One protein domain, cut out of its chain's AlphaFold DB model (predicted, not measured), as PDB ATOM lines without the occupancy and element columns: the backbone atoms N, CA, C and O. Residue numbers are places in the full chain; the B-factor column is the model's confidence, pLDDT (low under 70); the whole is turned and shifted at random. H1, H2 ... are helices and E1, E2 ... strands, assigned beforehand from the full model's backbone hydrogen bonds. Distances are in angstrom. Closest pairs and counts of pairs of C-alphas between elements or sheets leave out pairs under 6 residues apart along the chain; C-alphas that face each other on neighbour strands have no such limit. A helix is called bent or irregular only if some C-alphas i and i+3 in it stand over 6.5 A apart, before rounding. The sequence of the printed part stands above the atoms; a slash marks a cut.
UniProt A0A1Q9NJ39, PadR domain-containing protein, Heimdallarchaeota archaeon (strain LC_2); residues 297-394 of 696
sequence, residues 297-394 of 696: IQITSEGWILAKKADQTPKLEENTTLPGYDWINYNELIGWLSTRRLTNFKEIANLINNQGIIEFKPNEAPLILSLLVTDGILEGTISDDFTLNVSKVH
ATOM      1  N   ILE A 297     -25.697 -25.150  42.293       50.28
ATOM      2  CA  ILE A 297     -25.296 -26.118  43.309       50.28
ATOM      3  C   ILE A 297     -26.530 -26.912  43.701       50.28
ATOM      4  O   ILE A 297     -27.472 -26.372  44.279       50.28
ATOM      5  N   GLN A 298     -26.510 -28.209  43.412       54.12
ATOM      6  CA  GLN A 298     -27.492 -29.129  43.963       54.12
ATOM      7  C   GLN A 298     -26.848 -29.857  45.141       54.12
ATOM      8  O   GLN A 298     -25.913 -30.640  44.964       54.12
ATOM      9  N   ILE A 299     -27.327 -29.566  46.349       49.34
ATOM     10  CA  ILE A 299     -26.939 -30.308  47.549       49.34
ATOM     11  C   ILE A 299     -27.689 -31.638  47.508       49.34
ATOM     12  O   ILE A 299     -28.918 -31.670  47.415       49.34
ATOM     13  N   THR A 300     -26.950 -32.740  47.537       60.00
ATOM     14  CA  THR A 300     -27.502 -34.097  47.591       60.00
ATOM     15  C   THR A 300     -27.058 -34.787  48.871       60.00
ATOM     16  O   THR A 300     -26.125 -34.340  49.533       60.00
ATOM     17  N   SER A 301     -27.679 -35.918  49.206       51.22
ATOM     18  CA  SER A 301     -27.237 -36.761  50.325       51.22
ATOM     19  C   SER A 301     -25.821 -37.331  50.156       51.22
ATOM     20  O   SER A 301     -25.295 -37.912  51.097       51.22
ATOM     21  N   GLU A 302     -25.224 -37.210  48.967       49.12
ATOM     22  CA  GLU A 302     -23.882 -37.706  48.637       49.12
ATOM     23  C   GLU A 302     -22.845 -36.569  48.500       49.12
ATOM     24  O   GLU A 302     -21.689 -36.827  48.162       49.12
ATOM     25  N   GLY A 303     -23.247 -35.316  48.756       62.53
ATOM     26  CA  GLY A 303     -22.396 -34.128  48.669       62.53
ATOM     27  C   GLY A 303     -22.912 -33.067  47.691       62.53
ATOM     28  O   GLY A 303     -24.088 -33.034  47.310       62.53
ATOM     29  N   TRP A 304     -22.010 -32.178  47.281       63.41
ATOM     30  CA  TRP A 304     -22.286 -30.974  46.505       63.41
ATOM     31  C   TRP A 304     -22.068 -31.247  45.014       63.41
ATOM     32  O   TRP A 304     -20.946 -31.536  44.581       63.41
ATOM     33  N   ILE A 305     -23.122 -31.137  44.203       62.97
ATOM     34  CA  ILE A 305     -23.004 -31.210  42.742       62.97
ATOM     35  C   ILE A 305     -22.657 -29.824  42.204       62.97
ATOM     36  O   ILE A 305     -23.426 -28.879  42.377       62.97
ATOM     37  N   LEU A 306     -21.522 -29.715  41.510       59.72
ATOM     38  CA  LEU A 306     -21.124 -28.502  40.801       59.72
ATOM     39  C   LEU A 306     -21.624 -28.592  39.355       59.72
ATOM     40  O   LEU A 306     -20.988 -29.231  38.516       59.72
ATOM     41  N   ALA A 307     -22.769 -27.975  39.057       54.00
ATOM     42  CA  ALA A 307     -23.319 -27.935  37.708       54.00
ATOM     43  C   ALA A 307     -23.414 -26.505  37.166       54.00
ATOM     44  O   ALA A 307     -23.868 -25.571  37.832       54.00
ATOM     45  N   LYS A 308     -23.005 -26.336  35.907       54.62
ATOM     46  CA  LYS A 308     -23.129 -25.077  35.172       54.62
ATOM     47  C   LYS A 308     -24.608 -24.741  34.928       54.62
ATOM     48  O   LYS A 308     -25.374 -25.614  34.518       54.62
ATOM     49  N   LYS A 309     -25.015 -23.475  35.104       51.59
ATOM     50  CA  LYS A 309     -26.307 -22.983  34.579       51.59
ATOM     51  C   LYS A 309     -26.263 -22.996  33.045       51.59
ATOM     52  O   LYS A 309     -25.340 -22.445  32.452       51.59
ATOM     53  N   ALA A 310     -27.251 -23.630  32.411       48.53
ATOM     54  CA  ALA A 310     -27.219 -24.019  30.996       48.53
ATOM     55  C   ALA A 310     -27.001 -22.870  29.983       48.53
ATOM     56  O   ALA A 310     -26.546 -23.133  28.870       48.53
ATOM     57  N   ASP A 311     -27.233 -21.608  30.364       46.25
ATOM     58  CA  ASP A 311     -27.486 -20.541  29.386       46.25
ATOM     59  C   ASP A 311     -26.429 -19.421  29.327       46.25
ATOM     60  O   ASP A 311     -26.594 -18.463  28.574       46.25
ATOM     61  N   GLN A 312     -25.320 -19.509  30.074       43.59
ATOM     62  CA  GLN A 312     -24.282 -18.467  30.061       43.59
ATOM     63  C   GLN A 312     -22.880 -19.056  29.857       43.59
ATOM     64  O   GLN A 312     -22.313 -19.737  30.709       43.59
ATOM     65  N   THR A 313     -22.295 -18.809  28.685       38.81
ATOM     66  CA  THR A 313     -20.861 -19.008  28.427       38.81
ATOM     67  C   THR A 313     -20.152 -17.661  28.498       38.81
ATOM     68  O   THR A 313     -20.146 -16.951  27.486       38.81
ATOM     69  N   PRO A 314     -19.529 -17.297  29.631       39.31
ATOM     70  CA  PRO A 314     -18.478 -16.297  29.586       39.31
ATOM     71  C   PRO A 314     -17.330 -16.876  28.746       39.31
ATOM     72  O   PRO A 314     -16.895 -18.009  28.946       39.31
ATOM     73  N   LYS A 315     -16.893 -16.132  27.730       43.81
ATOM     74  CA  LYS A 315     -15.623 -16.403  27.052       43.81
ATOM     75  C   LYS A 315     -14.564 -15.657  27.850       43.81
ATOM     76  O   LYS A 315     -14.646 -14.433  27.896       43.81
ATOM     77  N   LEU A 316     -13.598 -16.356  28.449       43.00
ATOM     78  CA  LEU A 316     -12.384 -15.671  28.888       43.00
ATOM     79  C   LEU A 316     -11.740 -15.021  27.661       43.00
ATOM     80  O   LEU A 316     -11.555 -15.673  26.626       43.00
ATOM     81  N   GLU A 317     -11.402 -13.743  27.779       42.59
ATOM     82  CA  GLU A 317     -10.428 -13.135  26.884       42.59
ATOM     83  C   GLU A 317      -9.049 -13.752  27.174       42.59
ATOM     84  O   GLU A 317      -8.747 -14.153  28.300       42.59
ATOM     85  N   GLU A 318      -8.225 -13.911  26.136       42.00
ATOM     86  CA  GLU A 318      -6.888 -14.503  26.247       42.00
ATOM     87  C   GLU A 318      -6.083 -13.761  27.341       42.00
ATOM     88  O   GLU A 318      -5.751 -12.590  27.174       42.00
ATOM     89  N   ASN A 319      -5.752 -14.463  28.439       44.28
ATOM     90  CA  ASN A 319      -4.971 -13.998  29.603       44.28
ATOM     91  C   ASN A 319      -5.711 -13.264  30.739       44.28
ATOM     92  O   ASN A 319      -5.058 -12.521  31.473       44.28
ATOM     93  N   THR A 320      -7.012 -13.473  30.969       42.72
ATOM     94  CA  THR A 320      -7.603 -13.046  32.255       42.72
ATOM     95  C   THR A 320      -7.000 -13.846  33.409       42.72
ATOM     96  O   THR A 320      -7.430 -14.956  33.718       42.72
ATOM     97  N   THR A 321      -5.972 -13.281  34.033       47.69
ATOM     98  CA  THR A 321      -5.500 -13.679  35.349       47.69
ATOM     99  C   THR A 321      -6.377 -12.978  36.387       47.69
ATOM    100  O   THR A 321      -6.763 -11.817  36.223       47.69
ATOM    101  N   LEU A 322      -6.804 -13.708  37.416       48.69
ATOM    102  CA  LEU A 322      -7.601 -13.124  38.489       48.69
ATOM    103  C   LEU A 322      -6.694 -12.267  39.368       48.69
ATOM    104  O   LEU A 322      -5.746 -12.822  39.926       48.69
ATOM    105  N   PRO A 323      -7.009 -10.976  39.581       45.44
ATOM    106  CA  PRO A 323      -6.174 -10.102  40.394       45.44
ATOM    107  C   PRO A 323      -5.909 -10.713  41.775       45.44
ATOM    108  O   PRO A 323      -6.834 -10.904  42.567       45.44
ATOM    109  N   GLY A 324      -4.642 -11.037  42.051       59.31
ATOM    110  CA  GLY A 324      -4.194 -11.679  43.299       59.31
ATOM    111  C   GLY A 324      -3.865 -13.177  43.206       59.31
ATOM    112  O   GLY A 324      -3.193 -13.693  44.097       59.31
ATOM    113  N   TYR A 325      -4.248 -13.855  42.120       68.94
ATOM    114  CA  TYR A 325      -3.927 -15.268  41.850       68.94
ATOM    115  C   TYR A 325      -3.140 -15.460  40.549       68.94
ATOM    116  O   TYR A 325      -3.048 -16.571  40.030       68.94
ATOM    117  N   ASP A 326      -2.546 -14.387  40.025       75.62
ATOM    118  CA  ASP A 326      -1.760 -14.396  38.783       75.62
ATOM    119  C   ASP A 326      -0.534 -15.329  38.860       75.62
ATOM    120  O   ASP A 326       0.030 -15.722  37.843       75.62
ATOM    121  N   TRP A 327      -0.135 -15.706  40.078       79.69
ATOM    122  CA  TRP A 327       0.961 -16.629  40.357       79.69
ATOM    123  C   TRP A 327       0.568 -18.114  40.243       79.69
ATOM    124  O   TRP A 327       1.457 -18.962  40.191       79.69
ATOM    125  N   ILE A 328      -0.730 -18.449  40.183       82.69
ATOM    126  CA  ILE A 328      -1.186 -19.835  40.007       82.69
ATOM    127  C   ILE A 328      -1.043 -20.237  38.539       82.69
ATOM    128  O   ILE A 328      -1.622 -19.631  37.634       82.69
ATOM    129  N   ASN A 329      -0.336 -21.337  38.287       85.50
ATOM    130  CA  ASN A 329      -0.256 -21.923  36.958       85.50
ATOM    131  C   ASN A 329      -1.513 -22.759  36.667       85.50
ATOM    132  O   ASN A 329      -1.517 -23.985  36.816       85.50
ATOM    133  N   TYR A 330      -2.584 -22.102  36.217       85.50
ATOM    134  CA  TYR A 330      -3.865 -22.756  35.918       85.50
ATOM    135  C   TYR A 330      -3.734 -23.921  34.931       85.50
ATOM    136  O   TYR A 330      -4.411 -24.930  35.093       85.50
ATOM    137  N   ASN A 331      -2.828 -23.843  33.951       81.44
ATOM    138  CA  ASN A 331      -2.588 -24.946  33.015       81.44
ATOM    139  C   ASN A 331      -2.095 -26.208  33.728       81.44
ATOM    140  O   ASN A 331      -2.553 -27.314  33.455       81.44
ATOM    141  N   GLU A 332      -1.174 -26.046  34.669       84.56
ATOM    142  CA  GLU A 332      -0.656 -27.158  35.455       84.56
ATOM    143  C   GLU A 332      -1.735 -27.742  36.372       84.56
ATOM    144  O   GLU A 332      -1.902 -28.959  36.399       84.56
ATOM    145  N   LEU A 333      -2.535 -26.895  37.030       89.12
ATOM    146  CA  LEU A 333      -3.662 -27.337  37.857       89.12
ATOM    147  C   LEU A 333      -4.723 -28.090  37.037       89.12
ATOM    148  O   LEU A 333      -5.104 -29.201  37.397       89.12
ATOM    149  N   ILE A 334      -5.172 -27.523  35.914       87.88
ATOM    150  CA  ILE A 334      -6.167 -28.130  35.013       87.88
ATOM    151  C   ILE A 334      -5.646 -29.462  34.467       87.88
ATOM    152  O   ILE A 334      -6.375 -30.456  34.433       87.88
ATOM    153  N   GLY A 335      -4.380 -29.500  34.056       84.56
ATOM    154  CA  GLY A 335      -3.719 -30.709  33.586       84.56
ATOM    155  C   GLY A 335      -3.665 -31.797  34.646       84.56
ATOM    156  O   GLY A 335      -4.020 -32.945  34.382       84.56
ATOM    157  N   TRP A 336      -3.287 -31.419  35.864       87.25
ATOM    158  CA  TRP A 336      -3.216 -32.325  36.999       87.25
ATOM    159  C   TRP A 336      -4.603 -32.877  37.361       87.25
ATOM    160  O   TRP A 336      -4.771 -34.095  37.444       87.25
ATOM    161  N   LEU A 337      -5.622 -32.013  37.444       88.75
ATOM    162  CA  LEU A 337      -7.021 -32.408  37.658       88.75
ATOM    163  C   LEU A 337      -7.547 -33.314  36.536       88.75
ATOM    164  O   LEU A 337      -8.298 -34.244  36.796       88.75
ATOM    165  N   SER A 338      -7.102 -33.116  35.294       83.56
ATOM    166  CA  SER A 338      -7.494 -33.963  34.158       83.56
ATOM    167  C   SER A 338      -6.942 -35.390  34.231       83.56
ATOM    168  O   SER A 338      -7.453 -36.279  33.547       83.56
ATOM    169  N   THR A 339      -5.895 -35.625  35.029       80.81
ATOM    170  CA  THR A 339      -5.299 -36.961  35.222       80.81
ATOM    171  C   THR A 339      -5.875 -37.723  36.412       80.81
ATOM    172  O   THR A 339      -5.566 -38.905  36.578       80.81
ATOM    173  N   ARG A 340      -6.708 -37.081  37.241       85.44
ATOM    174  CA  ARG A 340      -7.237 -37.659  38.480       85.44
ATOM    175  C   ARG A 340      -8.754 -37.607  38.496       85.44
ATOM    176  O   ARG A 340      -9.360 -36.588  38.214       85.44
ATOM    177  N   ARG A 341      -9.371 -38.726  38.875       86.06
ATOM    178  CA  ARG A 341     -10.817 -38.767  39.109       86.06
ATOM    179  C   ARG A 341     -11.181 -38.230  40.490       86.06
ATOM    180  O   ARG A 341     -12.189 -37.562  40.619       86.06
ATOM    181  N   LEU A 342     -10.373 -38.540  41.502       89.12
ATOM    182  CA  LEU A 342     -10.592 -38.141  42.889       89.12
ATOM    183  C   LEU A 342      -9.359 -37.406  43.403       89.12
ATOM    184  O   LEU A 342      -8.237 -37.892  43.235       89.12
ATOM    185  N   THR A 343      -9.592 -36.266  44.035       89.12
ATOM    186  CA  THR A 343      -8.556 -35.351  44.506       89.12
ATOM    187  C   THR A 343      -9.014 -34.713  45.808       89.12
ATOM    188  O   THR A 343     -10.064 -34.082  45.837       89.12
ATOM    189  N   ASN A 344      -8.218 -34.796  46.870       93.06
ATOM    190  CA  ASN A 344      -8.506 -34.046  48.095       93.06
ATOM    191  C   ASN A 344      -7.961 -32.609  47.990       93.06
ATOM    192  O   ASN A 344      -6.896 -32.382  47.406       93.06
ATOM    193  N   PHE A 345      -8.641 -31.633  48.592       91.81
ATOM    194  CA  PHE A 345      -8.214 -30.227  48.603       91.81
ATOM    195  C   PHE A 345      -6.817 -29.993  49.183       91.81
ATOM    196  O   PHE A 345      -6.115 -29.089  48.731       91.81
ATOM    197  N   LYS A 346      -6.354 -30.838  50.108       91.81
ATOM    198  CA  LYS A 346      -4.971 -30.800  50.601       91.81
ATOM    199  C   LYS A 346      -3.952 -31.055  49.490       91.81
ATOM    200  O   LYS A 346      -2.893 -30.436  49.478       91.81
ATOM    201  N   GLU A 347      -4.258 -31.945  48.549       90.88
ATOM    202  CA  GLU A 347      -3.376 -32.201  47.407       90.88
ATOM    203  C   GLU A 347      -3.353 -31.016  46.436       90.88
ATOM    204  O   GLU A 347      -2.283 -30.668  45.942       90.88
ATOM    205  N   ILE A 348      -4.506 -30.377  46.205       90.19
ATOM    206  CA  ILE A 348      -4.607 -29.164  45.377       90.19
ATOM    207  C   ILE A 348      -3.777 -28.041  45.994       90.19
ATOM    208  O   ILE A 348      -2.973 -27.421  45.305       90.19
ATOM    209  N   ALA A 349      -3.932 -27.819  47.299       89.50
ATOM    210  CA  ALA A 349      -3.170 -26.811  48.018       89.50
ATOM    211  C   ALA A 349      -1.664 -27.074  47.945       89.50
ATOM    212  O   ALA A 349      -0.905 -26.173  47.613       89.50
ATOM    213  N   ASN A 350      -1.228 -28.320  48.147       90.19
ATOM    214  CA  ASN A 350       0.180 -28.687  47.994       90.19
ATOM    215  C   ASN A 350       0.700 -28.436  46.571       90.19
ATOM    216  O   ASN A 350       1.812 -27.944  46.410       90.19
ATOM    217  N   LEU A 351      -0.092 -28.756  45.540       87.94
ATOM    218  CA  LEU A 351       0.275 -28.485  44.148       87.94
ATOM    219  C   LEU A 351       0.468 -26.984  43.911       87.94
ATOM    220  O   LEU A 351       1.466 -26.592  43.315       87.94
ATOM    221  N   ILE A 352      -0.466 -26.161  44.388       88.12
ATOM    222  CA  ILE A 352      -0.409 -24.702  44.255       88.12
ATOM    223  C   ILE A 352       0.787 -24.138  45.041       88.12
ATOM    224  O   ILE A 352       1.547 -23.338  44.506       88.12
ATOM    225  N   ASN A 353       1.027 -24.621  46.261       87.94
ATOM    226  CA  ASN A 353       2.158 -24.201  47.096       87.94
ATOM    227  C   ASN A 353       3.510 -24.516  46.467       87.94
ATOM    228  O   ASN A 353       4.439 -23.725  46.575       87.94
ATOM    229  N   ASN A 354       3.621 -25.630  45.744       85.50
ATOM    230  CA  ASN A 354       4.844 -25.966  45.018       85.50
ATOM    231  C   ASN A 354       5.125 -25.017  43.835       85.50
ATOM    232  O   ASN A 354       6.226 -25.041  43.288       85.50
ATOM    233  N   GLN A 355       4.155 -24.192  43.421       81.88
ATOM    234  CA  GLN A 355       4.305 -23.234  42.321       81.88
ATOM    235  C   GLN A 355       4.743 -21.835  42.779       81.88
ATOM    236  O   GLN A 355       5.125 -21.034  41.927       81.88
ATOM    237  N   GLY A 356       4.685 -21.509  44.075       75.12
ATOM    238  CA  GLY A 356       4.774 -20.118  44.516       75.12
ATOM    239  C   GLY A 356       5.192 -19.893  45.967       75.12
ATOM    240  O   GLY A 356       5.544 -20.805  46.704       75.12
ATOM    241  N   ILE A 357       5.199 -18.611  46.338       58.78
ATOM    242  CA  ILE A 357       5.771 -18.072  47.586       58.78
ATOM    243  C   ILE A 357       4.727 -18.016  48.714       58.78
ATOM    244  O   ILE A 357       5.082 -17.979  49.890       58.78
ATOM    245  N   ILE A 358       3.441 -17.976  48.355       76.62
ATOM    246  CA  ILE A 358       2.335 -17.771  49.290       76.62
ATOM    247  C   ILE A 358       1.754 -19.129  49.674       76.62
ATOM    248  O   ILE A 358       1.440 -19.940  48.808       76.62
ATOM    249  N   GLU A 359       1.607 -19.354  50.976       86.50
ATOM    250  CA  GLU A 359       0.960 -20.545  51.518       86.50
ATOM    251  C   GLU A 359      -0.545 -20.514  51.210       86.50
ATOM    252  O   GLU A 359      -1.311 -19.790  51.840       86.50
ATOM    253  N   PHE A 360      -0.950 -21.319  50.236       84.56
ATOM    254  CA  PHE A 360      -2.321 -21.666  49.897       84.56
ATOM    255  C   PHE A 360      -2.816 -22.775  50.822       84.56
ATOM    256  O   PHE A 360      -2.237 -23.869  50.897       84.56
ATOM    257  N   LYS A 361      -3.902 -22.513  51.541       88.31
ATOM    258  CA  LYS A 361      -4.459 -23.458  52.513       88.31
ATOM    259  C   LYS A 361      -5.483 -24.387  51.851       88.31
ATOM    260  O   LYS A 361      -6.172 -23.989  50.914       88.31
ATOM    261  N   PRO A 362      -5.665 -25.629  52.342       87.38
ATOM    262  CA  PRO A 362      -6.656 -26.556  51.784       87.38
ATOM    263  C   PRO A 362      -8.084 -25.992  51.706       87.38
ATOM    264  O   PRO A 362      -8.810 -26.289  50.763       87.38
ATOM    265  N   ASN A 363      -8.486 -25.144  52.654       84.25
ATOM    266  CA  ASN A 363      -9.803 -24.498  52.666       84.25
ATOM    267  C   ASN A 363      -9.963 -23.372  51.625       84.25
ATOM    268  O   ASN A 363     -11.077 -22.894  51.435       84.25
ATOM    269  N   GLU A 364      -8.897 -22.975  50.926       84.75
ATOM    270  CA  GLU A 364      -8.942 -22.011  49.815       84.75
ATOM    271  C   GLU A 364      -9.156 -22.706  48.457       84.75
ATOM    272  O   GLU A 364      -9.587 -22.078  47.489       84.75
ATOM    273  N   ALA A 365      -8.945 -24.029  48.378       86.56
ATOM    274  CA  ALA A 365      -9.169 -24.815  47.162       86.56
ATOM    275  C   ALA A 365     -10.596 -24.697  46.577       86.56
ATOM    276  O   ALA A 365     -10.693 -24.582  45.350       86.56
ATOM    277  N   PRO A 366     -11.692 -24.664  47.374       85.19
ATOM    278  CA  PRO A 366     -13.037 -24.435  46.845       85.19
ATOM    279  C   PRO A 366     -13.142 -23.173  45.991       85.19
ATOM    280  O   PRO A 366     -13.835 -23.191  44.979       85.19
ATOM    281  N   LEU A 367     -12.438 -22.097  46.360       81.94
ATOM    282  CA  LEU A 367     -12.489 -20.830  45.634       81.94
ATOM    283  C   LEU A 367     -11.898 -20.992  44.229       81.94
ATOM    284  O   LEU A 367     -12.556 -20.665  43.246       81.94
ATOM    285  N   ILE A 368     -10.707 -21.578  44.107       85.44
ATOM    286  CA  ILE A 368     -10.079 -21.816  42.797       85.44
ATOM    287  C   ILE A 368     -10.895 -22.802  41.954       85.44
ATOM    288  O   ILE A 368     -11.085 -22.591  40.756       85.44
ATOM    289  N   LEU A 369     -11.429 -23.857  42.571       85.62
ATOM    290  CA  LEU A 369     -12.282 -24.818  41.873       85.62
ATOM    291  C   LEU A 369     -13.592 -24.186  41.398       85.62
ATOM    292  O   LEU A 369     -14.011 -24.454  40.275       85.62
ATOM    293  N   SER A 370     -14.206 -23.316  42.206       78.56
ATOM    294  CA  SER A 370     -15.428 -22.592  41.839       78.56
ATOM    295  C   SER A 370     -15.249 -21.784  40.559       78.56
ATOM    296  O   SER A 370     -16.133 -21.779  39.705       78.56
ATOM    297  N   LEU A 371     -14.077 -21.172  40.388       81.69
ATOM    298  CA  LEU A 371     -13.733 -20.377  39.216       81.69
ATOM    299  C   LEU A 371     -13.620 -21.265  37.977       81.69
ATOM    300  O   LEU A 371     -14.289 -21.015  36.980       81.69
ATOM    301  N   LEU A 372     -12.886 -22.379  38.079       83.50
ATOM    302  CA  LEU A 372     -12.776 -23.348  36.985       83.50
ATOM    303  C   LEU A 372     -14.141 -23.918  36.565       83.50
ATOM    304  O   LEU A 372     -14.369 -24.162  35.380       83.50
ATOM    305  N   VAL A 373     -15.059 -24.136  37.508       81.62
ATOM    306  CA  VAL A 373     -16.423 -24.593  37.198       81.62
ATOM    307  C   VAL A 373     -17.243 -23.478  36.553       81.62
ATOM    308  O   VAL A 373     -17.926 -23.720  35.557       81.62
ATOM    309  N   THR A 374     -17.159 -22.258  37.083       74.75
ATOM    310  CA  THR A 374     -17.884 -21.085  36.563       74.75
ATOM    311  C   THR A 374     -17.482 -20.787  35.119       74.75
ATOM    312  O   THR A 374     -18.338 -20.544  34.265       74.75
ATOM    313  N   ASP A 375     -16.199 -20.954  34.803       75.06
ATOM    314  CA  ASP A 375     -15.660 -20.822  33.447       75.06
ATOM    315  C   ASP A 375     -16.024 -22.005  32.534       75.06
ATOM    316  O   ASP A 375     -15.743 -22.006  31.333       75.06
ATOM    317  N   GLY A 376     -16.671 -23.034  33.086       79.69
ATOM    318  CA  GLY A 376     -16.997 -24.269  32.389       79.69
ATOM    319  C   GLY A 376     -15.761 -25.066  31.985       79.69
ATOM    320  O   GLY A 376     -15.844 -25.828  31.029       79.69
ATOM    321  N   ILE A 377     -14.629 -24.883  32.668       82.38
ATOM    322  CA  ILE A 377     -13.396 -25.660  32.481       82.38
ATOM    323  C   ILE A 377     -13.499 -26.992  33.223       82.38
ATOM    324  O   ILE A 377     -12.966 -27.997  32.765       82.38
ATOM    325  N   LEU A 378     -14.201 -27.025  34.352       87.81
ATOM    326  CA  LEU A 378     -14.285 -28.186  35.232       87.81
ATOM    327  C   LEU A 378     -15.746 -28.564  35.510       87.81
ATOM    328  O   LEU A 378     -16.571 -27.706  35.798       87.81
ATOM    329  N   GLU A 379     -16.053 -29.858  35.474       88.19
ATOM    330  CA  GLU A 379     -17.306 -30.432  35.975       88.19
ATOM    331  C   GLU A 379     -16.975 -31.509  37.010       88.19
ATOM    332  O   GLU A 379     -16.143 -32.395  36.768       88.19
ATOM    333  N   GLY A 380     -17.663 -31.507  38.148       89.50
ATOM    334  CA  GLY A 380     -17.423 -32.494  39.194       89.50
ATOM    335  C   GLY A 380     -18.387 -32.397  40.366       89.50
ATOM    336  O   GLY A 380     -19.337 -31.621  40.354       89.50
ATOM    337  N   THR A 381     -18.131 -33.201  41.389       85.94
ATOM    338  CA  THR A 381     -18.835 -33.130  42.673       85.94
ATOM    339  C   THR A 381     -17.819 -32.986  43.796       85.94
ATOM    340  O   THR A 381     -16.725 -33.542  43.705       85.94
ATOM    341  N   ILE A 382     -18.148 -32.231  44.838       86.81
ATOM    342  CA  ILE A 382     -17.335 -32.138  46.057       86.81
ATOM    343  C   ILE A 382     -18.072 -32.907  47.152       86.81
ATOM    344  O   ILE A 382     -19.230 -32.608  47.434       86.81
ATOM    345  N   SER A 383     -17.427 -33.900  47.754       85.50
ATOM    346  CA  SER A 383     -17.957 -34.594  48.933       85.50
ATOM    347  C   SER A 383     -17.626 -33.848  50.227       85.50
ATOM    348  O   SER A 383     -16.737 -32.996  50.265       85.50
ATOM    349  N   ASP A 384     -18.332 -34.199  51.303       81.69
ATOM    350  CA  ASP A 384     -18.223 -33.546  52.618       81.69
ATOM    351  C   ASP A 384     -16.827 -33.661  53.259       81.69
ATOM    352  O   ASP A 384     -16.465 -32.883  54.136       81.69
ATOM    353  N   ASP A 385     -16.011 -34.612  52.803       84.50
ATOM    354  CA  ASP A 385     -14.622 -34.809  53.229       84.50
ATOM    355  C   ASP A 385     -13.610 -33.951  52.439       84.50
ATOM    356  O   ASP A 385     -12.403 -34.207  52.490       84.50
ATOM    357  N   PHE A 386     -14.086 -32.934  51.712       84.88
ATOM    358  CA  PHE A 386     -13.273 -32.049  50.870       84.88
ATOM    359  C   PHE A 386     -12.548 -32.790  49.735       84.88
ATOM    360  O   PHE A 386     -11.420 -32.444  49.351       84.88
ATOM    361  N   THR A 387     -13.197 -33.818  49.185       87.06
ATOM    362  CA  THR A 387     -12.723 -34.540  48.003       87.06
ATOM    363  C   THR A 387     -13.492 -34.093  46.759       87.06
ATOM    364  O   THR A 387     -14.712 -34.182  46.678       87.06
ATOM    365  N   LEU A 388     -12.760 -33.622  45.751       89.25
ATOM    366  CA  LEU A 388     -13.259 -33.338  44.412       89.25
ATOM    367  C   LEU A 388     -13.274 -34.620  43.575       89.25
ATOM    368  O   LEU A 388     -12.227 -35.216  43.309       89.25
ATOM    369  N   ASN A 389     -14.453 -34.994  43.097       89.19
ATOM    370  CA  ASN A 389     -14.660 -35.991  42.059       89.19
ATOM    371  C   ASN A 389     -14.799 -35.292  40.704       89.19
ATOM    372  O   ASN A 389     -15.856 -34.758  40.365       89.19
ATOM    373  N   VAL A 390     -13.716 -35.279  39.930       87.56
ATOM    374  CA  VAL A 390     -13.676 -34.675  38.598       87.56
ATOM    375  C   VAL A 390     -14.408 -35.591  37.621       87.56
ATOM    376  O   VAL A 390     -13.937 -36.678  37.278       87.56
ATOM    377  N   SER A 391     -15.568 -35.140  37.150       85.50
ATOM    378  CA  SER A 391     -16.342 -35.851  36.128       85.50
ATOM    379  C   SER A 391     -15.842 -35.527  34.720       85.50
ATOM    380  O   SER A 391     -15.751 -36.418  33.869       85.50
ATOM    381  N   LYS A 392     -15.463 -34.266  34.478       85.06
ATOM    382  CA  LYS A 392     -14.974 -33.794  33.183       85.06
ATOM    383  C   LYS A 392     -14.108 -32.549  33.344       85.06
ATOM    384  O   LYS A 392     -14.383 -31.689  34.169       85.06
ATOM    385  N   VAL A 393     -13.094 -32.436  32.493       82.81
ATOM    386  CA  VAL A 393     -12.356 -31.189  32.272       82.81
ATOM    387  C   VAL A 393     -12.558 -30.793  30.813       82.81
ATOM    388  O   VAL A 393     -12.209 -31.554  29.903       82.81
ATOM    389  N   HIS A 394     -13.186 -29.646  30.578       78.94
ATOM    390  CA  HIS A 394     -13.349 -29.070  29.249       78.94
ATOM    391  C   HIS A 394     -12.063 -28.361  28.844       78.94
ATOM    392  O   HIS A 394     -11.465 -27.607  29.606       78.94
TER     393      HIS A 394
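What this domain is: This is residues 297 to 394 of the 696 residues of the protein "PadR domain-containing protein" of Heimdallarchaeota archaeon (strain LC_2) (UniProt A0A1Q9NJ39). A twisted sheet of five strands has helix H3 packed slantwise over one face, with H1 and H2 gathered toward its E5 and E3 end. The hairpin of E1 and E2 makes the other end, and from it a long link without a named element, residues 309 to 329, loops wide round to H1. The printed part has 98 residues, with three named helices and five named strands in the order E1, E2, H1, E3, H2, H3, E4, E5. The sheet's order is E1, E2, E4, E5, E3, antiparallel throughout, and the class is mixed, helices and strands. The whole is compact, with a radius of gyration of the C-alphas of 13.3 A and spans of 38, 31 and 22 A.

Where its parts are: In the sheet, E1 is residues 297 to 300, beginning at C-alpha 297 (-25.296, -26.118, 43.309), and E2 is residues 303 to 308, 16.3 A long. E4 is residues 378 to 382, 11.9 A long, E5 residues 387 to 393, 16.1 A, ending at C-alpha 393 (-12.356, -31.189, 32.272), and E3 residues 342 to 344. H3, residues 362 to 374, is 19.7 A long and begins at C-alpha 362 (-6.656, -26.556, 51.784). H1, residues 330 to 338, is 11.9 A long, and H2, residues 345 to 353, is 12.1 A long.

How they stand to each other: The sheet is only just strongly twisted, its C-alphas up to 4.3 A off the best plane; E1 and E3 are its edge strands. In the hairpin of E1 and E2, N 300 and O 303 are 2.9 A apart, within hydrogen-bond range. Between E2 and E4, N 304 and O 382 are 2.8 A apart; in the hairpin of E4 and E5, N 381 and O 389, 2.9 A; between E5 and E3, N 388 and O 343, 2.7 A. E3, H2, H3 and E4 form a split strand-helix-strand unit, two strands running the same way with E5 between them, and its crossover is right-handed. The arrangement has two layers, with H1 and H3 on one face of the sheet. H3 is on the sheet at a height of 9.1 A, over E4 and slantwise to the strands, at 35 degrees to E4 on the local plane; their closest C-alphas, of Leu 372 and Leu 378, are 5.4 A apart. H3 is irregular, but only just: C-alphas 363 and 366 are 6.7 A apart. H1 is on the sheet at a height of 5.7 A, over none of its strands. H2 only grazes the sheet, with residues 345 to 348. H2 and H3 touch, about perpendicular at 89 degrees, H3 with residues 362 to 366 alone; the closest C-alphas, of Lys 346 and Pro 362, are 4.7 A apart. H1 and H2 only just touch, with 3 pairs of C-alphas within 8 A, the closest those of Leu 333 and Leu 351 at 7.5 A. In H1 and H2 every O i to N i+4 pair is within hydrogen-bond range; in H3, 6 of 9 are.

The domain as a whole: The C-alphas farthest apart, of Ser 301 and Glu 318, are 38.6 A apart. The printed part has no cut, and the link from E2 to H1, 21 residues, is long. The mean pLDDT of the printed part is 74.6; residues 297 to 325 and residue 357 are under 70.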